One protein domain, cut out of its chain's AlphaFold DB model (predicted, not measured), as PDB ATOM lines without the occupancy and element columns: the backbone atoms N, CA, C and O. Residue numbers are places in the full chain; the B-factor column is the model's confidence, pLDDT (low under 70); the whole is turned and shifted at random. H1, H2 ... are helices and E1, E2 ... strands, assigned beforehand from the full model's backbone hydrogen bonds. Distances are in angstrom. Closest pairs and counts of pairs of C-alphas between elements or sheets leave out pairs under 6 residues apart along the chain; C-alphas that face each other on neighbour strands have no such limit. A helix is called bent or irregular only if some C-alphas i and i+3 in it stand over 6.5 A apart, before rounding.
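What this domain is: This is residues 206 to 362 of the 376 residues of an uncharacterized protein of Peniophora sp. CONT (UniProt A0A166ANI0). Four parallel strands, in the order E1 E2 E3 E4, form a wall; H2 lies over it, chiefly over E2, H3 runs side by side with H2 and only grazes the sheet with residues 302 to 309, H4 packs on edge strand E4, and H1, which is not on the sheet, packs on H2. Residues 281 to 286, between H2 and H3, stick out. The 157 printed residues include four named helices and four named strands, in the order H1 E1 E2 H2 H3 E3 H4 E4; the class is mixed. The whole is compact, with a radius of gyration of the C-alphas of 15.1 A, and spans 46 by 36 by 31 A.

How they stand to each other: Edge strand E1, residues 230 to 235, is parallel to E2, residues 257 to 262, with N 233 and O 259 at 2.9 A. H2, residues 265 to 272, is on the sheet at a height of 9.0 A. H1, residues 215 to 223, touches H2, closest at the C-alphas of Trp 215 and Asp 270, 6.8 A. H3, residues 293 to 313, touches H2 at a shallow tilt of 19 degrees, the same way, closest at the C-alphas of Trp 269 and Trp 297, 6.1 A; it only grazes the sheet, with residues 302 to 309. E3, residues 316 to 325, is parallel to E2, with N 320 and O 258 at 2.9 A. H4, residues 333 to 345, is on the sheet and close to but not clearly touching H3, closest at the C-alphas of Lys 302 and Cys 343, 6.6 A. E4, residues 349 to 358, is parallel to E3, with N 355 and O 321 at 2.7 A. E2, H2, H3, E3 and E3, H4, E4 are strand-helix-strand units, parallel neighbours with helices between, both with right-handed crossovers. Every O i to N i+4 pair is within hydrogen-bond range in H1, H2 and H4; in H3, 15 of 17 are.

Where its parts are: H1 begins at C-alpha 215 (112.749, 134.685, 148.285) and is 12.3 A long; E1 and E2 are 16.4 A each, H2 10.9 A. H3 is 27.9 A and irregular, C-alphas 310 and 313 being 7.2 A apart. E3 is 22.6 A, H4 18.1 A and E4 23.0 A, ending at C-alpha 358 (120.739, 157.667, 145.799).

The domain as a whole: The C-alphas of Thr 312 and Glu 362 are the two farthest apart, 46.2 A. The printed part has no cut. The links E1 to E2 and H2 to H3 are long. The mean pLDDT of the printed part is 83.3; 28 residues are under 70, among them 276 to 294.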
ATOM      1  N   THR A 206     122.849 137.458 139.715       94.81
ATOM      2  CA  THR A 206     122.124 138.596 139.167       94.81
ATOM      3  C   THR A 206     120.680 138.208 138.909       94.81
ATOM      4  O   THR A 206     120.370 137.258 138.201       94.81
ATOM      5  N   PHE A 207     119.783 138.979 139.489       92.00
ATOM      6  CA  PHE A 207     118.352 138.846 139.363       92.00
ATOM      7  C   PHE A 207     117.814 140.120 138.733       92.00
ATOM      8  O   PHE A 207     117.922 141.199 139.314       92.00
ATOM      9  N   SER A 208     117.274 140.010 137.526       89.06
ATOM     10  CA  SER A 208     116.827 141.169 136.761       89.06
ATOM     11  C   SER A 208     115.578 140.884 135.938       89.06
ATOM     12  O   SER A 208     115.281 139.737 135.604       89.06
ATOM     13  N   GLY A 209     114.859 141.950 135.585       81.94
ATOM     14  CA  GLY A 209     113.656 141.875 134.760       81.94
ATOM     15  C   GLY A 209     112.410 141.433 135.532       81.94
ATOM     16  O   GLY A 209     112.301 141.621 136.739       81.94
ATOM     17  N   ARG A 210     111.442 140.855 134.813       75.94
ATOM     18  CA  ARG A 210     110.122 140.438 135.330       75.94
ATOM     19  C   ARG A 210     110.143 139.044 135.977       75.94
ATOM     20  O   ARG A 210     109.201 138.265 135.823       75.94
ATOM     21  N   LEU A 211     111.242 138.693 136.637       83.00
ATOM     22  CA  LEU A 211     111.372 137.407 137.309       83.00
ATOM     23  C   LEU A 211     110.556 137.433 138.607       83.00
ATOM     24  O   LEU A 211     110.916 138.141 139.544       83.00
ATOM     25  N   GLN A 212     109.490 136.632 138.687       82.44
ATOM     26  CA  GLN A 212     108.820 136.379 139.961       82.44
ATOM     27  C   GLN A 212     109.339 135.068 140.515       82.44
ATOM     28  O   GLN A 212     108.908 133.979 140.136       82.44
ATOM     29  N   ALA A 213     110.303 135.186 141.413       84.06
ATOM     30  CA  ALA A 213     110.750 134.071 142.208       84.06
ATOM     31  C   ALA A 213     110.532 134.421 143.673       84.06
ATOM     32  O   ALA A 213     110.800 135.551 144.085       84.06
ATOM     33  N   PRO A 214     110.041 133.480 144.476       88.31
ATOM     34  CA  PRO A 214     109.940 133.733 145.889       88.31
ATOM     35  C   PRO A 214     111.319 133.729 146.539       88.31
ATOM     36  O   PRO A 214     112.200 132.932 146.201       88.31
ATOM     37  N   TRP A 215     111.502 134.603 147.527       88.00
ATOM     38  CA  TRP A 215     112.749 134.685 148.285       88.00
ATOM     39  C   TRP A 215     113.097 133.366 148.985       88.00
ATOM     40  O   TRP A 215     114.273 133.044 149.153       88.00
ATOM     41  N   SER A 216     112.092 132.563 149.346       89.44
ATOM     42  CA  SER A 216     112.256 131.225 149.926       89.44
ATOM     43  C   SER A 216     113.157 130.320 149.074       89.44
ATOM     44  O   SER A 216     114.032 129.645 149.621       89.44
ATOM     45  N   VAL A 217     113.037 130.381 147.744       91.19
ATOM     46  CA  VAL A 217     113.860 129.602 146.806       91.19
ATOM     47  C   VAL A 217     115.320 130.053 146.836       91.19
ATOM     48  O   VAL A 217     116.219 129.214 146.926       91.19
ATOM     49  N   LEU A 218     115.578 131.366 146.845       92.88
ATOM     50  CA  LEU A 218     116.936 131.893 147.014       92.88
ATOM     51  C   LEU A 218     117.533 131.459 148.361       92.88
ATOM     52  O   LEU A 218     118.702 131.086 148.447       92.88
ATOM     53  N   HIS A 219     116.741 131.498 149.428       92.50
ATOM     54  CA  HIS A 219     117.208 131.137 150.761       92.50
ATOM     55  C   HIS A 219     117.540 129.651 150.879       92.50
ATOM     56  O   HIS A 219     118.537 129.299 151.514       92.50
ATOM     57  N   GLU A 220     116.743 128.777 150.264       93.25
ATOM     58  CA  GLU A 220     117.069 127.355 150.151       93.25
ATOM     59  C   GLU A 220     118.356 127.153 149.348       93.25
ATOM     60  O   GLU A 220     119.269 126.468 149.805       93.25
ATOM     61  N   PHE A 221     118.507 127.856 148.225       95.25
ATOM     62  CA  PHE A 221     119.726 127.811 147.423       95.25
ATOM     63  C   PHE A 221     120.981 128.218 148.218       95.25
ATOM     64  O   PHE A 221     121.980 127.491 148.242       95.25
ATOM     65  N   LEU A 222     120.931 129.342 148.940       95.56
ATOM     66  CA  LEU A 222     122.047 129.809 149.768       95.56
ATOM     67  C   LEU A 222     122.336 128.864 150.945       95.56
ATOM     68  O   LEU A 222     123.494 128.722 151.347       95.56
ATOM     69  N   ARG A 223     121.325 128.173 151.489       94.62
ATOM     70  CA  ARG A 223     121.516 127.155 152.539       94.62
ATOM     71  C   ARG A 223     122.364 125.985 152.054       94.62
ATOM     72  O   ARG A 223     123.143 125.441 152.837       94.62
ATOM     73  N   CYS A 224     122.268 125.644 150.773       95.94
ATOM     74  CA  CYS A 224     123.071 124.597 150.154       95.94
ATOM     75  C   CYS A 224     124.526 125.021 149.860       95.94
ATOM     76  O   CYS A 224     125.318 124.190 149.422       95.94
ATOM     77  N   CYS A 225     124.918 126.265 150.175       96.88
ATOM     78  CA  CYS A 225     126.258 126.818 149.934       96.88
ATOM     79  C   CYS A 225     127.109 126.978 151.226       96.88
ATOM     80  O   CYS A 225     127.583 128.079 151.527       96.88
ATOM     81  N   PRO A 226     127.370 125.927 152.034       96.12
ATOM     82  CA  PRO A 226     128.045 126.070 153.331       96.12
ATOM     83  C   PRO A 226     129.524 126.482 153.224       96.12
ATOM     84  O   PRO A 226     130.123 126.917 154.213       96.12
ATOM     85  N   GLN A 227     130.134 126.312 152.047       96.94
ATOM     86  CA  GLN A 227     131.536 126.639 151.781       96.94
ATOM     87  C   GLN A 227     131.736 128.044 151.204       96.94
ATOM     88  O   GLN A 227     132.879 128.418 150.939       96.94
ATOM     89  N   LEU A 228     130.660 128.820 151.043       97.44
ATOM     90  CA  LEU A 228     130.705 130.100 150.353       97.44
ATOM     91  C   LEU A 228     131.606 131.102 151.082       97.44
ATOM     92  O   LEU A 228     131.427 131.371 152.270       97.44
ATOM     93  N   GLU A 229     132.583 131.648 150.360       96.81
ATOM     94  CA  GLU A 229     133.561 132.629 150.833       96.81
ATOM     95  C   GLU A 229     133.274 134.033 150.283       96.81
ATOM     96  O   GLU A 229     133.532 135.023 150.972       96.81
ATOM     97  N   MET A 230     132.728 134.125 149.071       97.38
ATOM     98  CA  MET A 230     132.363 135.374 148.410       97.38
ATOM     99  C   MET A 230     130.956 135.266 147.824       97.38
ATOM    100  O   MET A 230     130.686 134.357 147.042       97.38
ATOM    101  N   LEU A 231     130.094 136.205 148.206       96.94
ATOM    102  CA  LEU A 231     128.752 136.384 147.662       96.94
ATOM    103  C   LEU A 231     128.664 137.778 147.037       96.94
ATOM    104  O   LEU A 231     128.876 138.765 147.740       96.94
ATOM    105  N   ASP A 232     128.371 137.848 145.747       97.00
ATOM    106  CA  ASP A 232     127.941 139.052 145.038       97.00
ATOM    107  C   ASP A 232     126.486 138.824 144.633       97.00
ATOM    108  O   ASP A 232     126.167 137.806 144.021       97.00
ATOM    109  N   LEU A 233     125.579 139.683 145.088       95.88
ATOM    110  CA  LEU A 233     124.158 139.542 144.810       95.88
ATOM    111  C   LEU A 233     123.608 140.862 144.297       95.88
ATOM    112  O   LEU A 233     123.639 141.883 144.986       95.88
ATOM    113  N   ARG A 234     123.063 140.800 143.089       94.69
ATOM    114  CA  ARG A 234     122.434 141.903 142.380       94.69
ATOM    115  C   ARG A 234     120.974 141.556 142.165       94.69
ATOM    116  O   ARG A 234     120.688 140.514 141.588       94.69
ATOM    117  N   ALA A 235     120.054 142.386 142.635       92.44
ATOM    118  CA  ALA A 235     118.629 142.162 142.428       92.44
ATOM    119  C   ALA A 235     117.916 143.471 142.094       92.44
ATOM    120  O   ALA A 235     118.017 144.441 142.842       92.44
ATOM    121  N   THR A 236     117.188 143.481 140.979       89.50
ATOM    122  CA  THR A 236     116.291 144.574 140.589       89.50
ATOM    123  C   THR A 236     114.844 144.071 140.573       89.50
ATOM    124  O   THR A 236     114.576 142.987 140.054       89.50
ATOM    125  N   SER A 237     113.944 144.844 141.178       72.69
ATOM    126  CA  SER A 237     112.499 144.647 141.370       72.69
ATOM    127  C   SER A 237     111.717 144.444 140.054       72.69
ATOM    128  O   SER A 237     112.167 144.952 139.021       72.69
ATOM    129  N   PRO A 238     110.531 143.779 140.058       66.81
ATOM    130  CA  PRO A 238     109.730 143.354 141.217       66.81
ATOM    131  C   PRO A 238     109.729 141.853 141.523       66.81
ATOM    132  O   PRO A 238     109.284 141.028 140.732       66.81
ATOM    133  N   TRP A 239     110.148 141.533 142.751       75.69
ATOM    134  CA  TRP A 239     110.013 140.217 143.376       75.69
ATOM    135  C   TRP A 239     108.666 140.135 144.100       75.69
ATOM    136  O   TRP A 239     108.231 141.110 144.720       75.69
ATOM    137  N   SER A 240     107.985 138.991 144.015       70.50
ATOM    138  CA  SER A 240     106.692 138.811 144.673       70.50
ATOM    139  C   SER A 240     106.868 138.792 146.192       70.50
ATOM    140  O   SER A 240     107.729 138.109 146.750       70.50
ATOM    141  N   ARG A 241     106.029 139.567 146.880       70.12
ATOM    142  CA  ARG A 241     105.944 139.550 148.338       70.12
ATOM    143  C   ARG A 241     105.157 138.308 148.737       70.12
ATOM    144  O   ARG A 241     103.932 138.347 148.758       70.12
ATOM    145  N   GLU A 242     105.843 137.205 149.001       65.12
ATOM    146  CA  GLU A 242     105.187 136.073 149.654       65.12
ATOM    147  C   GLU A 242     104.823 136.429 151.099       65.12
ATOM    148  O   GLU A 242     105.568 137.109 151.815       65.12
ATOM    149  N   GLU A 243     103.642 135.981 151.514       60.69
ATOM    150  CA  GLU A 243     103.129 136.127 152.871       60.69
ATOM    151  C   GLU A 243     103.931 135.239 153.830       60.69
ATOM    152  O   GLU A 243     103.993 134.030 153.658       60.69
ATOM    153  N   GLU A 244     104.571 135.875 154.818       61.59
ATOM    154  CA  GLU A 244     105.123 135.312 156.066       61.59
ATOM    155  C   GLU A 244     105.798 133.930 156.030       61.59
ATOM    156  O   GLU A 244     105.849 133.239 157.053       61.59
ATOM    157  N   ASP A 245     106.395 133.540 154.905       59.31
ATOM    158  CA  ASP A 245     106.903 132.184 154.816       59.31
ATOM    159  C   ASP A 245     108.074 131.970 155.787       59.31
ATOM    160  O   ASP A 245     108.929 132.841 156.023       59.31
ATOM    161  N   HIS A 246     108.073 130.802 156.426       69.62
ATOM    162  CA  HIS A 246     108.998 130.423 157.484       69.62
ATOM    163  C   HIS A 246     110.373 130.107 156.902       69.62
ATOM    164  O   HIS A 246     110.866 128.986 157.012       69.62
ATOM    165  N   ALA A 247     111.027 131.118 156.328       71.31
ATOM    166  CA  ALA A 247     112.363 130.984 155.793       71.31
ATOM    167  C   ALA A 247     113.264 130.387 156.880       71.31
ATOM    168  O   ALA A 247     113.453 130.961 157.964       71.31
ATOM    169  N   ASN A 248     113.740 129.182 156.580       83.00
ATOM    170  CA  ASN A 248     114.691 128.451 157.390       83.00
ATOM    171  C   ASN A 248     115.965 129.299 157.560       83.00
ATOM    172  O   ASN A 248     116.249 130.216 156.783       83.00
ATOM    173  N   ASP A 249     116.793 128.962 158.539       87.62
ATOM    174  CA  ASP A 249     118.038 129.693 158.781       87.62
ATOM    175  C   ASP A 249     119.106 129.325 157.730       87.62
ATOM    176  O   ASP A 249     119.266 128.156 157.369       87.62
ATOM    177  N   VAL A 250     119.832 130.316 157.210       90.50
ATOM    178  CA  VAL A 250     120.919 130.179 156.226       90.50
ATOM    179  C   VAL A 250     122.263 130.400 156.930       90.50
ATOM    180  O   VAL A 250     122.546 131.486 157.434       90.50
ATOM    181  N   GLN A 251     123.121 129.373 156.967       90.38
ATOM    182  CA  GLN A 251     124.404 129.412 157.685       90.38
ATOM    183  C   GLN A 251     125.607 129.551 156.737       90.38
ATOM    184  O   GLN A 251     126.189 128.556 156.311       90.38
ATOM    185  N   LEU A 252     126.067 130.782 156.499       92.50
ATOM    186  CA  LEU A 252     127.237 131.069 155.650       92.50
ATOM    187  C   LEU A 252     128.519 131.284 156.474       92.50
ATOM    188  O   LEU A 252     129.120 132.361 156.491       92.50
ATOM    189  N   LYS A 253     128.956 130.253 157.208       91.94
ATOM    190  CA  LYS A 253     130.062 130.368 158.185       91.94
ATOM    191  C   LYS A 253     131.384 130.822 157.562       91.94
ATOM    192  O   LYS A 253     132.135 131.564 158.193       91.94
ATOM    193  N   LYS A 254     131.656 130.420 156.319       94.69
ATOM    194  CA  LYS A 254     132.902 130.743 155.610       94.69
ATOM    195  C   LYS A 254     132.874 132.072 154.852       94.69
ATOM    196  O   LYS A 254     133.911 132.452 154.317       94.69
ATOM    197  N   LEU A 255     131.748 132.792 154.861       95.19
ATOM    198  CA  LEU A 255     131.584 134.022 154.088       95.19
ATOM    199  C   LEU A 255     132.535 135.120 154.570       95.19
ATOM    200  O   LEU A 255     132.464 135.567 155.711       95.19
ATOM    201  N   LYS A 256     133.426 135.561 153.688       94.56
ATOM    202  CA  LYS A 256     134.416 136.614 153.943       94.56
ATOM    203  C   LYS A 256     133.989 137.933 153.314       94.56
ATOM    204  O   LYS A 256     134.201 138.980 153.924       94.56
ATOM    205  N   ILE A 257     133.435 137.873 152.106       95.06
ATOM    206  CA  ILE A 257     133.061 139.039 151.304       95.06
ATOM    207  C   ILE A 257     131.588 138.913 150.934       95.06
ATOM    208  O   ILE A 257     131.183 137.892 150.380       95.06
ATOM    209  N   ALA A 258     130.816 139.952 151.228       95.31
ATOM    210  CA  ALA A 258     129.444 140.089 150.762       95.31
ATOM    211  C   ALA A 258     129.310 141.406 149.998       95.31
ATOM    212  O   ALA A 258     129.700 142.458 150.514       95.31
ATOM    213  N   ARG A 259     128.789 141.339 148.776       95.50
ATOM    214  CA  ARG A 259     128.432 142.495 147.960       95.50
ATOM    215  C   ARG A 259     126.947 142.440 147.670       95.50
ATOM    216  O   ARG A 259     126.435 141.381 147.313       95.50
ATOM    217  N   LEU A 260     126.276 143.563 147.870       93.81
ATOM    218  CA  LEU A 260     124.847 143.684 147.652       93.81
ATOM    219  C   LEU A 260     124.574 144.895 146.766       93.81
ATOM    220  O   LEU A 260     124.928 146.017 147.131       93.81
ATOM    221  N   SER A 261     123.913 144.645 145.641       93.75
ATOM    222  CA  SER A 261     123.406 145.663 144.729       93.75
ATOM    223  C   SER A 261     121.906 145.481 144.563       93.75
ATOM    224  O   SER A 261     121.460 144.593 143.843       93.75
ATOM    225  N   VAL A 262     121.115 146.316 145.223       91.12
ATOM    226  CA  VAL A 262     119.652 146.246 145.167       91.12
ATOM    227  C   VAL A 262     119.064 147.614 144.878       91.12
ATOM    228  O   VAL A 262     119.660 148.630 145.228       91.12
ATOM    229  N   ASP A 263     117.904 147.629 144.234       86.75
ATOM    230  CA  ASP A 263     117.169 148.854 143.918       86.75
ATOM    231  C   ASP A 263     116.213 149.298 145.033       86.75
ATOM    232  O   ASP A 263     115.971 150.496 145.209       86.75
ATOM    233  N   LEU A 264     115.707 148.342 145.817       84.88
ATOM    234  CA  LEU A 264     114.810 148.558 146.946       84.88
ATOM    235  C   LEU A 264     115.423 148.068 148.260       84.88
ATOM    236  O   LEU A 264     115.991 146.982 148.358       84.88
ATOM    237  N   GLU A 265     115.212 148.843 149.320       80.25
ATOM    238  CA  GLU A 265     115.612 148.473 150.681       80.25
ATOM    239  C   GLU A 265     114.929 147.180 151.156       80.25
ATOM    240  O   GLU A 265     115.548 146.331 151.794       80.25
ATOM    241  N   GLN A 266     113.657 147.004 150.797       82.31
ATOM    242  CA  GLN A 266     112.886 145.812 151.135       82.31
ATOM    243  C   GLN A 266     113.501 144.545 150.513       82.31
ATOM    244  O   GLN A 266     113.634 143.540 151.198       82.31
ATOM    245  N   THR A 267     113.984 144.620 149.270       85.75
ATOM    246  CA  THR A 267     114.749 143.544 148.613       85.75
ATOM    247  C   THR A 267     115.988 143.188 149.432       85.75
ATOM    248  O   THR A 267     116.246 142.018 149.707       85.75
ATOM    249  N   ALA A 268     116.732 144.203 149.885       85.25
ATOM    250  CA  ALA A 268     117.866 144.014 150.783       85.25
ATOM    251  C   ALA A 268     117.439 143.244 152.045       85.25
ATOM    252  O   ALA A 268     118.061 142.245 152.419       85.25
ATOM    253  N   TRP A 269     116.361 143.705 152.689       82.38
ATOM    254  CA  TRP A 269     115.805 143.117 153.905       82.38
ATOM    255  C   TRP A 269     115.437 141.649 153.707       82.38
ATOM    256  O   TRP A 269     115.855 140.811 154.508       82.38
ATOM    257  N   ASP A 270     114.718 141.336 152.631       85.19
ATOM    258  CA  ASP A 270     114.248 139.991 152.323       85.19
ATOM    259  C   ASP A 270     115.415 139.013 152.152       85.19
ATOM    260  O   ASP A 270     115.399 137.947 152.767       85.19
ATOM    261  N   ILE A 271     116.472 139.420 151.439       86.62
ATOM    262  CA  ILE A 271     117.688 138.619 151.210       86.62
ATOM    263  C   ILE A 271     118.406 138.277 152.519       86.62
ATOM    264  O   ILE A 271     118.885 137.156 152.714       86.62
ATOM    265  N   TRP A 272     118.546 139.252 153.420       84.75
ATOM    266  CA  TRP A 272     119.363 139.086 154.625       84.75
ATOM    267  C   TRP A 272     118.594 138.510 155.812       84.75
ATOM    268  O   TRP A 272     119.213 137.922 156.704       84.75
ATOM    269  N   ARG A 273     117.261 138.623 155.834       83.12
ATOM    270  CA  ARG A 273     116.408 138.180 156.950       83.12
ATOM    271  C   ARG A 273     116.667 136.739 157.414       83.12
ATOM    272  O   ARG A 273     116.743 136.530 158.630       83.12
ATOM    273  N   PRO A 274     116.798 135.732 156.535       83.75
ATOM    274  CA  PRO A 274     116.997 134.349 156.954       83.75
ATOM    275  C   PRO A 274     118.463 133.959 157.074       83.75
ATOM    276  O   PRO A 274     118.744 132.840 157.498       83.75
ATOM    277  N   VAL A 275     119.409 134.860 156.793       81.12
ATOM    278  CA  VAL A 275     120.830 134.662 157.108       81.12
ATOM    279  C   VAL A 275     121.027 134.818 158.621       81.12
ATOM    280  O   VAL A 275     121.678 135.734 159.123       81.12
ATOM    281  N   LYS A 276     120.406 133.909 159.383       69.12
ATOM    282  CA  LYS A 276     120.576 133.795 160.822       69.12
ATOM    283  C   LYS A 276     121.879 133.092 161.123       69.12
ATOM    284  O   LYS A 276     122.202 132.024 160.601       69.12
ATOM    285  N   LEU A 277     122.591 133.655 162.080       51.94
ATOM    286  CA  LEU A 277     123.753 133.030 162.677       51.94
ATOM    287  C   LEU A 277     123.359 132.654 164.110       51.94
ATOM    288  O   LEU A 277     122.613 133.375 164.769       51.94
ATOM    289  N   LYS A 278     123.729 131.441 164.531       45.41
ATOM    290  CA  LYS A 278     123.207 130.769 165.735       45.41
ATOM    291  C   LYS A 278     123.059 131.706 166.949       45.41
ATOM    292  O   LYS A 278     124.025 132.364 167.322       45.41
ATOM    293  N   GLY A 279     121.906 131.651 167.630       49.41
ATOM    294  CA  GLY A 279     121.787 132.086 169.032       49.41
ATOM    295  C   GLY A 279     120.697 133.106 169.382       49.41
ATOM    296  O   GLY A 279     120.580 133.444 170.554       49.41
ATOM    297  N   ILE A 280     119.888 133.581 168.429       47.91
ATOM    298  CA  ILE A 280     118.779 134.509 168.719       47.91
ATOM    299  C   ILE A 280     117.456 133.782 168.466       47.91
ATOM    300  O   ILE A 280     117.056 133.573 167.320       47.91
ATOM    301  N   SER A 281     116.794 133.354 169.544       53.97
ATOM    302  CA  SER A 281     115.434 132.815 169.468       53.97
ATOM    303  C   SER A 281     114.487 133.908 168.970       53.97
ATOM    304  O   SER A 281     114.495 135.019 169.508       53.97
ATOM    305  N   ARG A 282     113.659 133.597 167.960       56.59
ATOM    306  CA  ARG A 282     112.654 134.517 167.382       56.59
ATOM    307  C   ARG A 282     111.747 135.142 168.454       56.59
ATOM    308  O   ARG A 282     111.290 136.259 168.266       56.59
ATOM    309  N   ASN A 283     111.561 134.468 169.589       49.81
ATOM    310  CA  ASN A 283     110.600 134.862 170.619       49.81
ATOM    311  C   ASN A 283     111.073 136.004 171.538       49.81
ATOM    312  O   ASN A 283     110.292 136.460 172.362       49.81
ATOM    313  N   SER A 284     112.328 136.465 171.435       47.72
ATOM    314  CA  SER A 284     112.857 137.553 172.283       47.72
ATOM    315  C   SER A 284     113.147 138.852 171.526       47.72
ATOM    316  O   SER A 284     113.404 139.876 172.162       47.72
ATOM    317  N   ALA A 285     113.117 138.841 170.193       51.78
ATOM    318  CA  ALA A 285     113.274 140.055 169.411       51.78
ATOM    319  C   ALA A 285     111.894 140.694 169.244       51.78
ATOM    320  O   ALA A 285     111.174 140.390 168.295       51.78
ATOM    321  N   HIS A 286     111.524 141.574 170.176       53.88
ATOM    322  CA  HIS A 286     110.527 142.598 169.885       53.88
ATOM    323  C   HIS A 286     111.106 143.393 168.708       53.88
ATOM    324  O   HIS A 286     112.008 144.211 168.899       53.88
ATOM    325  N   TYR A 287     110.694 143.065 167.478       56.34
ATOM    326  CA  TYR A 287     110.986 143.931 166.345       56.34
ATOM    327  C   TYR A 287     110.381 145.273 166.728       56.34
ATOM    328  O   TYR A 287     109.199 145.306 167.086       56.34
ATOM    329  N   PRO A 288     111.192 146.339 166.799       53.16
ATOM    330  CA  PRO A 288     110.654 147.626 167.160       53.16
ATOM    331  C   PRO A 288     109.544 147.922 166.150       53.16
ATOM    332  O   PRO A 288     109.682 147.626 164.964       53.16
ATOM    333  N   ASP A 289     108.408 148.400 166.647       51.25
ATOM    334  CA  ASP A 289     107.265 148.835 165.846       51.25
ATOM    335  C   ASP A 289     107.683 150.113 165.099       51.25
ATOM    336  O   ASP A 289     107.352 151.243 165.456       51.25
ATOM    337  N   THR A 290     108.617 149.960 164.160       49.03
ATOM    338  CA  THR A 290     109.339 151.061 163.545       49.03
ATOM    339  C   THR A 290     108.674 151.394 162.239       49.03
ATOM    340  O   THR A 290     108.895 150.761 161.211       49.03
ATOM    341  N   ARG A 291     107.931 152.500 162.280       58.28
ATOM    342  CA  ARG A 291     107.361 153.218 161.133       58.28
ATOM    343  C   ARG A 291     108.400 153.666 160.083       58.28
ATOM    344  O   ARG A 291     108.033 154.353 159.140       58.28
ATOM    345  N   SER A 292     109.685 153.320 160.230       69.62
ATOM    346  CA  SER A 292     110.741 153.630 159.264       69.62
ATOM    347  C   SER A 292     111.483 152.352 158.855       69.62
ATOM    348  O   SER A 292     112.250 151.830 159.670       69.62
ATOM    349  N   PRO A 293     111.298 151.868 157.610       68.19
ATOM    350  CA  PRO A 293     112.024 150.723 157.051       68.19
ATOM    351  C   PRO A 293     113.540 150.779 157.311       68.19
ATOM    352  O   PRO A 293     114.120 149.803 157.781       68.19
ATOM    353  N   LYS A 294     114.137 151.971 157.196       68.88
ATOM    354  CA  LYS A 294     115.583 152.217 157.356       68.88
ATOM    355  C   LYS A 294     116.174 151.750 158.678       68.88
ATOM    356  O   LYS A 294     117.268 151.185 158.718       68.88
ATOM    357  N   LEU A 295     115.459 151.998 159.776       72.12
ATOM    358  CA  LEU A 295     115.881 151.545 161.102       72.12
ATOM    359  C   LEU A 295     115.848 150.016 161.187       72.12
ATOM    360  O   LEU A 295     116.729 149.421 161.808       72.12
ATOM    361  N   CYS A 296     114.877 149.381 160.527       75.88
ATOM    362  CA  CYS A 296     114.786 147.928 160.449       75.88
ATOM    363  C   CYS A 296     115.974 147.336 159.686       75.88
ATOM    364  O   CYS A 296     116.529 146.332 160.139       75.88
ATOM    365  N   TRP A 297     116.391 147.956 158.574       83.88
ATOM    366  CA  TRP A 297     117.516 147.477 157.770       83.88
ATOM    367  C   TRP A 297     118.822 147.433 158.569       83.88
ATOM    368  O   TRP A 297     119.393 146.353 158.751       83.88
ATOM    369  N   TRP A 298     119.278 148.567 159.114       87.44
ATOM    370  CA  TRP A 298     120.534 148.604 159.873       87.44
ATOM    371  C   TRP A 298     120.475 147.770 161.148       87.44
ATOM    372  O   TRP A 298     121.442 147.077 161.473       87.44
ATOM    373  N   ALA A 299     119.338 147.762 161.852       85.75
ATOM    374  CA  ALA A 299     119.152 146.875 162.993       85.75
ATOM    375  C   ALA A 299     119.360 145.408 162.592       85.75
ATOM    376  O   ALA A 299     120.066 144.680 163.292       85.75
ATOM    377  N   MET A 300     118.829 144.981 161.446       80.75
ATOM    378  CA  MET A 300     119.008 143.619 160.955       80.75
ATOM    379  C   MET A 300     120.420 143.315 160.481       80.75
ATOM    380  O   MET A 300     120.955 142.277 160.868       80.75
ATOM    381  N   VAL A 301     121.052 144.202 159.710       87.44
ATOM    382  CA  VAL A 301     122.454 144.035 159.301       87.44
ATOM    383  C   VAL A 301     123.338 143.892 160.541       87.44
ATOM    384  O   VAL A 301     124.122 142.947 160.640       87.44
ATOM    385  N   LYS A 302     123.148 144.745 161.555       90.69
ATOM    386  CA  LYS A 302     123.853 144.642 162.842       90.69
ATOM    387  C   LYS A 302     123.555 143.331 163.563       90.69
ATOM    388  O   LYS A 302     124.482 142.713 164.084       90.69
ATOM    389  N   VAL A 303     122.297 142.892 163.605       85.88
ATOM    390  CA  VAL A 303     121.901 141.614 164.220       85.88
ATOM    391  C   VAL A 303     122.575 140.440 163.514       85.88
ATOM    392  O   VAL A 303     123.184 139.610 164.190       85.88
ATOM    393  N   ALA A 304     122.541 140.397 162.181       84.44
ATOM    394  CA  ALA A 304     123.182 139.365 161.379       84.44
ATOM    395  C   ALA A 304     124.699 139.359 161.612       84.44
ATOM    396  O   ALA A 304     125.264 138.339 162.004       84.44
ATOM    397  N   LEU A 305     125.373 140.503 161.491       89.94
ATOM    398  CA  LEU A 305     126.820 140.581 161.690       89.94
ATOM    399  C   LEU A 305     127.245 140.266 163.136       89.94
ATOM    400  O   LEU A 305     128.241 139.574 163.353       89.94
ATOM    401  N   LYS A 306     126.484 140.710 164.144       89.81
ATOM    402  CA  LYS A 306     126.736 140.375 165.557       89.81
ATOM    403  C   LYS A 306     126.573 138.883 165.806       89.81
ATOM    404  O   LYS A 306     127.428 138.266 166.440       89.81
ATOM    405  N   ALA A 307     125.514 138.288 165.272       82.25
ATOM    406  CA  ALA A 307     125.298 136.856 165.360       82.25
ATOM    407  C   ALA A 307     126.434 136.073 164.669       82.25
ATOM    408  O   ALA A 307     126.885 135.057 165.199       82.25
ATOM    409  N   ARG A 308     126.978 136.585 163.552       85.25
ATOM    410  CA  ARG A 308     128.157 136.012 162.873       85.25
ATOM    411  C   ARG A 308     129.369 136.002 163.789       85.25
ATOM    412  O   ARG A 308     129.998 134.958 163.972       85.25
ATOM    413  N   SER A 309     129.668 137.168 164.356       87.88
ATOM    414  CA  SER A 309     130.794 137.368 165.261       87.88
ATOM    415  C   SER A 309     130.705 136.424 166.465       87.88
ATOM    416  O   SER A 309     131.706 135.825 166.852       87.88
ATOM    417  N   ASN A 310     129.499 136.221 167.006       86.88
ATOM    418  CA  ASN A 310     129.253 135.336 168.147       86.88
ATOM    419  C   ASN A 310     129.356 133.842 167.796       86.88
ATOM    420  O   ASN A 310     129.813 133.048 168.612       86.88
ATOM    421  N   ALA A 311     128.967 133.438 166.583       81.38
ATOM    422  CA  ALA A 311     128.959 132.041 166.139       81.38
ATOM    423  C   ALA A 311     130.355 131.496 165.758       81.38
ATOM    424  O   ALA A 311     130.465 130.635 164.882       81.38
ATOM    425  N   THR A 312     131.428 132.030 166.354       82.88
ATOM    426  CA  THR A 312     132.842 131.708 166.066       82.88
ATOM    427  C   THR A 312     133.257 131.868 164.595       82.88
ATOM    428  O   THR A 312     134.311 131.390 164.192       82.88
ATOM    429  N   CYS A 313     132.446 132.540 163.771       85.06
ATOM    430  CA  CYS A 313     132.720 132.744 162.343       85.06
ATOM    431  C   CYS A 313     133.603 133.977 162.080       85.06
ATOM    432  O   CYS A 313     133.961 134.245 160.929       85.06
ATOM    433  N   GLY A 314     133.937 134.725 163.138       89.50
ATOM    434  CA  GLY A 314     134.688 135.974 163.075       89.50
ATOM    435  C   GLY A 314     133.908 137.124 162.432       89.50
ATOM    436  O   GLY A 314     132.789 136.957 161.938       89.50
ATOM    437  N   ALA A 315     134.526 138.304 162.438       92.62
ATOM    438  CA  ALA A 315     134.030 139.477 161.727       92.62
ATOM    439  C   ALA A 315     133.965 139.215 160.215       92.62
ATOM    440  O   ALA A 315     134.821 138.515 159.664       92.62
ATOM    441  N   LEU A 316     132.982 139.805 159.529       93.75
ATOM    442  CA  LEU A 316     132.984 139.822 158.067       93.75
ATOM    443  C   LEU A 316     134.201 140.635 157.593       93.75
ATOM    444  O   LEU A 316     134.466 141.714 158.117       93.75
ATOM    445  N   ARG A 317     134.967 140.130 156.619       96.25
ATOM    446  CA  ARG A 317     136.162 140.848 156.154       96.25
ATOM    447  C   ARG A 317     135.764 142.115 155.407       96.25
ATOM    448  O   ARG A 317     136.310 143.173 155.683       96.25
ATOM    449  N   ARG A 318     134.821 142.004 154.474       96.44
ATOM    450  CA  ARG A 318     134.407 143.132 153.641       96.44
ATOM    451  C   ARG A 318     132.915 143.082 153.342       96.44
ATOM    452  O   ARG A 318     132.428 142.057 152.866       96.44
ATOM    453  N   LEU A 319     132.231 144.195 153.587       95.19
ATOM    454  CA  LEU A 319     130.868 144.456 153.129       95.19
ATOM    455  C   LEU A 319     130.924 145.534 152.047       95.19
ATOM    456  O   LEU A 319     131.469 146.607 152.293       95.19
ATOM    457  N   VAL A 320     130.386 145.249 150.865       95.25
ATOM    458  CA  VAL A 320     130.242 146.241 149.794       95.25
ATOM    459  C   VAL A 320     128.761 146.492 149.561       95.25
ATOM    460  O   VAL A 320     128.008 145.550 149.314       95.25
ATOM    461  N   LEU A 321     128.356 147.751 149.656       93.19
ATOM    462  CA  LEU A 321     127.019 148.207 149.303       93.19
ATOM    463  C   LEU A 321     127.151 149.005 148.010       93.19
ATOM    464  O   LEU A 321     127.887 149.984 147.983       93.19
ATOM    465  N   GLU A 322     126.501 148.583 146.934       93.00
ATOM    466  CA  GLU A 322     126.602 149.267 145.640       93.00
ATOM    467  C   GLU A 322     125.239 149.369 144.948       93.00
ATOM    468  O   GLU A 322     124.229 148.869 145.447       93.00
ATOM    469  N   GLY A 323     125.205 150.069 143.818       88.12
ATOM    470  CA  GLY A 323     124.006 150.217 142.997       88.12
ATOM    471  C   GLY A 323     123.206 151.489 143.275       88.12
ATOM    472  O   GLY A 323     123.627 152.383 144.016       88.12
ATOM    473  N   LYS A 324     122.051 151.584 142.618       87.50
ATOM    474  CA  LYS A 324     121.111 152.701 142.732       87.50
ATOM    475  C   LYS A 324     120.020 152.337 143.723       87.50
ATOM    476  O   LYS A 324     119.212 151.471 143.431       87.50
ATOM    477  N   TRP A 325     120.010 152.994 144.871       87.06
ATOM    478  CA  TRP A 325     119.047 152.754 145.934       87.06
ATOM    479  C   TRP A 325     117.954 153.812 145.825       87.06
ATOM    480  O   TRP A 325     118.200 155.008 146.010       87.06
ATOM    481  N   SER A 326     116.753 153.364 145.474       82.06
ATOM    482  CA  SER A 326     115.579 154.231 145.398       82.06
ATOM    483  C   SER A 326     115.111 154.652 146.800       82.06
ATOM    484  O   SER A 326     115.558 154.117 147.819       82.06
ATOM    485  N   ASN A 327     114.214 155.642 146.864       76.81
ATOM    486  CA  ASN A 327     113.697 156.230 148.111       76.81
ATOM    487  C   ASN A 327     114.756 156.970 148.948       76.81
ATOM    488  O   ASN A 327     114.637 157.071 150.170       76.81
ATOM    489  N   ALA A 328     115.775 157.513 148.279       66.94
ATOM    490  CA  ALA A 328     116.854 158.322 148.841       66.94
ATOM    491  C   ALA A 328     116.397 159.436 149.787       66.94
ATOM    492  O   ALA A 328     117.026 159.664 150.813       66.94
ATOM    493  N   GLU A 329     115.303 160.123 149.450       72.12
ATOM    494  CA  GLU A 329     114.722 161.203 150.261       72.12
ATOM    495  C   GLU A 329     114.358 160.773 151.676       72.12
ATOM    496  O   GLU A 329     114.336 161.589 152.595       72.12
ATOM    497  N   ASN A 330     114.121 159.478 151.864       75.44
ATOM    498  CA  ASN A 330     113.865 158.955 153.178       75.44
ATOM    499  C   ASN A 330     115.177 158.804 153.954       75.44
ATOM    500  O   ASN A 330     115.128 158.925 155.166       75.44
ATOM    501  N   TRP A 331     116.347 158.589 153.348       75.75
ATOM    502  CA  TRP A 331     117.600 158.297 154.063       75.75
ATOM    503  C   TRP A 331     118.140 159.490 154.861       75.75
ATOM    504  O   TRP A 331     118.471 160.539 154.317       75.75
ATOM    505  N   ASP A 332     118.302 159.292 156.174       84.44
ATOM    506  CA  ASP A 332     119.116 160.190 156.991       84.44
ATOM    507  C   ASP A 332     120.575 159.749 156.835       84.44
ATOM    508  O   ASP A 332     121.030 158.806 157.482       84.44
ATOM    509  N   MET A 333     121.298 160.421 155.939       84.88
ATOM    510  CA  MET A 333     122.702 160.122 155.633       84.88
ATOM    511  C   MET A 333     123.617 160.241 156.858       84.88
ATOM    512  O   MET A 333     124.652 159.576 156.930       84.88
ATOM    513  N   LYS A 334     123.252 161.078 157.837       87.12
ATOM    514  CA  LYS A 334     124.019 161.200 159.076       87.12
ATOM    515  C   LYS A 334     123.832 159.949 159.925       87.12
ATOM    516  O   LYS A 334     124.825 159.379 160.376       87.12
ATOM    517  N   GLN A 335     122.586 159.517 160.098       87.81
ATOM    518  CA  GLN A 335     122.268 158.293 160.826       87.81
ATOM    519  C   GLN A 335     122.882 157.062 160.144       87.81
ATOM    520  O   GLN A 335     123.515 156.246 160.803       87.81
ATOM    521  N   ASP A 336     122.767 156.953 158.823       87.56
ATOM    522  CA  ASP A 336     123.373 155.871 158.042       87.56
ATOM    523  C   ASP A 336     124.905 155.804 158.241       87.56
ATOM    524  O   ASP A 336     125.463 154.743 158.530       87.56
ATOM    525  N   GLY A 337     125.583 156.956 158.242       91.12
ATOM    526  CA  GLY A 337     127.005 157.048 158.577       91.12
ATOM    527  C   GLY A 337     127.345 156.714 160.039       91.12
ATOM    528  O   GLY A 337     128.466 156.289 160.334       91.12
ATOM    529  N   GLU A 338     126.430 156.917 160.989       93.69
ATOM    530  CA  GLU A 338     126.580 156.477 162.388       93.69
ATOM    531  C   GLU A 338     126.465 154.954 162.511       93.69
ATOM    532  O   GLU A 338     127.307 154.330 163.157       93.69
ATOM    533  N   GLU A 339     125.501 154.351 161.820       93.81
ATOM    534  CA  GLU A 339     125.264 152.906 161.772       93.81
ATOM    535  C   GLU A 339     126.447 152.137 161.153       93.81
ATOM    536  O   GLU A 339     126.925 151.133 161.700       93.81
ATOM    537  N   LEU A 340     127.006 152.666 160.059       93.19
ATOM    538  CA  LEU A 340     128.234 152.166 159.432       93.19
ATOM    539  C   LEU A 340     129.425 152.192 160.402       93.19
ATOM    540  O   LEU A 340     130.138 151.194 160.571       93.19
ATOM    541  N   ARG A 341     129.633 153.330 161.078       95.25
ATOM    542  CA  ARG A 341     130.700 153.489 162.079       95.25
ATOM    543  C   ARG A 341     130.491 152.575 163.277       95.25
ATOM    544  O   ARG A 341     131.466 152.029 163.795       95.25
ATOM    545  N   GLU A 342     129.247 152.359 163.700       95.81
ATOM    546  CA  GLU A 342     128.926 151.427 164.776       95.81
ATOM    547  C   GLU A 342     129.363 150.000 164.408       95.81
ATOM    548  O   GLU A 342     130.064 149.361 165.198       95.81
ATOM    549  N   CYS A 343     129.040 149.527 163.198       95.62
ATOM    550  CA  CYS A 343     129.454 148.205 162.717       95.62
ATOM    551  C   CYS A 343     130.980 148.018 162.753       95.62
ATOM    552  O   CYS A 343     131.467 146.985 163.223       95.62
ATOM    553  N   LEU A 344     131.736 149.028 162.307       96.44
ATOM    554  CA  LEU A 344     133.203 149.020 162.334       96.44
ATOM    555  C   LEU A 344     133.752 149.065 163.769       96.44
ATOM    556  O   LEU A 344     134.609 148.257 164.130       96.44
ATOM    557  N   SER A 345     133.229 149.956 164.618       96.94
ATOM    558  CA  SER A 345     133.690 150.128 166.007       96.94
ATOM    559  C   SER A 345     133.506 148.861 166.849       96.94
ATOM    560  O   SER A 345     134.364 148.507 167.657       96.94
ATOM    561  N   ARG A 346     132.420 148.120 166.597       96.31
ATOM    562  CA  ARG A 346     132.114 146.836 167.237       96.31
ATOM    563  C   ARG A 346     132.837 145.650 166.592       96.31
ATOM    564  O   ARG A 346     132.615 144.519 167.017       96.31
ATOM    565  N   ARG A 347     133.687 145.890 165.582       96.19
ATOM    566  CA  ARG A 347     134.406 144.869 164.799       96.19
ATOM    567  C   ARG A 347     133.472 143.814 164.202       96.19
ATOM    568  O   ARG A 347     133.828 142.644 164.110       96.19
ATOM    569  N   LEU A 348     132.269 144.225 163.807       94.75
ATOM    570  CA  LEU A 348     131.307 143.356 163.128       94.75
ATOM    571  C   LEU A 348     131.715 143.119 161.666       94.75
ATOM    572  O   LEU A 348     131.536 142.023 161.128       94.75
ATOM    573  N   VAL A 349     132.330 144.138 161.060       95.88
ATOM    574  CA  VAL A 349     132.976 144.104 159.743       95.88
ATOM    575  C   VAL A 349     134.367 144.729 159.872       95.88
ATOM    576  O   VAL A 349     134.547 145.638 160.680       95.88
ATOM    577  N   GLN A 350     135.352 144.250 159.110       96.75
ATOM    578  CA  GLN A 350     136.692 144.858 159.071       96.75
ATOM    579  C   GLN A 350     136.754 146.053 158.110       96.75
ATOM    580  O   GLN A 350     137.459 147.020 158.377       96.75
ATOM    581  N   GLU A 351     136.009 145.989 157.007       97.19
ATOM    582  CA  GLU A 351     135.984 147.005 155.959       97.19
ATOM    583  C   GLU A 351     134.570 147.134 155.385       97.19
ATOM    584  O   GLU A 351     133.958 146.133 155.003       97.19
ATOM    585  N   ILE A 352     134.058 148.362 155.304       96.25
ATOM    586  CA  ILE A 352     132.813 148.659 154.595       96.25
ATOM    587  C   ILE A 352     133.140 149.596 153.438       96.25
ATOM    588  O   ILE A 352     133.772 150.630 153.641       96.25
ATOM    589  N   ILE A 353     132.722 149.208 152.237       95.81
ATOM    590  CA  ILE A 353     132.816 150.023 151.030       95.81
ATOM    591  C   ILE A 353     131.394 150.387 150.628       95.81
ATOM    592  O   ILE A 353     130.597 149.507 150.305       95.81
ATOM    593  N   ASP A 354     131.084 151.676 150.667       93.56
ATOM    594  CA  ASP A 354     129.776 152.193 150.291       93.56
ATOM    595  C   ASP A 354     129.872 152.947 148.960       93.56
ATOM    596  O   ASP A 354     130.467 154.020 148.857       93.56
ATOM    597  N   HIS A 355     129.326 152.325 147.926       94.06
ATOM    598  CA  HIS A 355     129.176 152.842 146.571       94.06
ATOM    599  C   HIS A 355     127.696 153.011 146.210       94.06
ATOM    600  O   HIS A 355     127.353 153.059 145.026       94.06
ATOM    601  N   ARG A 356     126.803 153.070 147.207       91.31
ATOM    602  CA  ARG A 356     125.391 153.343 146.959       91.31
ATOM    603  C   ARG A 356     125.245 154.728 146.349       91.31
ATOM    604  O   ARG A 356     125.810 155.715 146.818       91.31
ATOM    605  N   THR A 357     124.451 154.785 145.295       89.31
ATOM    606  CA  THR A 357     123.973 156.032 144.709       89.31
ATOM    607  C   THR A 357     122.495 156.158 145.009       89.31
ATOM    608  O   THR A 357     121.758 155.176 144.995       89.31
ATOM    609  N   PHE A 358     122.075 157.373 145.319       86.00
ATOM    610  CA  PHE A 358     120.739 157.667 145.799       86.00
ATOM    611  C   PHE A 358     120.034 158.491 144.727       86.00
ATOM    612  O   PHE A 358     120.400 159.646 144.496       86.00
ATOM    613  N   GLU A 359     119.067 157.893 144.033       81.56
ATOM    614  CA  GLU A 359     118.259 158.641 143.070       81.56
ATOM    615  C   GLU A 359     117.322 159.567 143.845       81.56
ATOM    616  O   GLU A 359     116.446 159.114 144.583       81.56
ATOM    617  N   LYS A 360     117.531 160.881 143.709       75.94
ATOM    618  CA  LYS A 360     116.502 161.850 144.082       75.94
ATOM    619  C   LYS A 360     115.356 161.650 143.102       75.94
ATOM    620  O   LYS A 360     115.600 161.705 141.898       75.94
ATOM    621  N   TYR A 361     114.137 161.453 143.597       64.94
ATOM    622  CA  TYR A 361     112.970 161.642 142.751       64.94
ATOM    623  C   TYR A 361     112.957 163.114 142.329       64.94
ATOM    624  O   TYR A 361     112.471 163.987 143.047       64.94
ATOM    625  N   GLU A 362     113.518 163.419 141.159       59.28
ATOM    626  CA  GLU A 362     113.007 164.544 140.399       59.28
ATOM    627  C   GLU A 362     111.584 164.139 140.056       59.28
ATOM    628  O   GLU A 362     111.352 163.268 139.217       59.28
TER     629      GLU A 362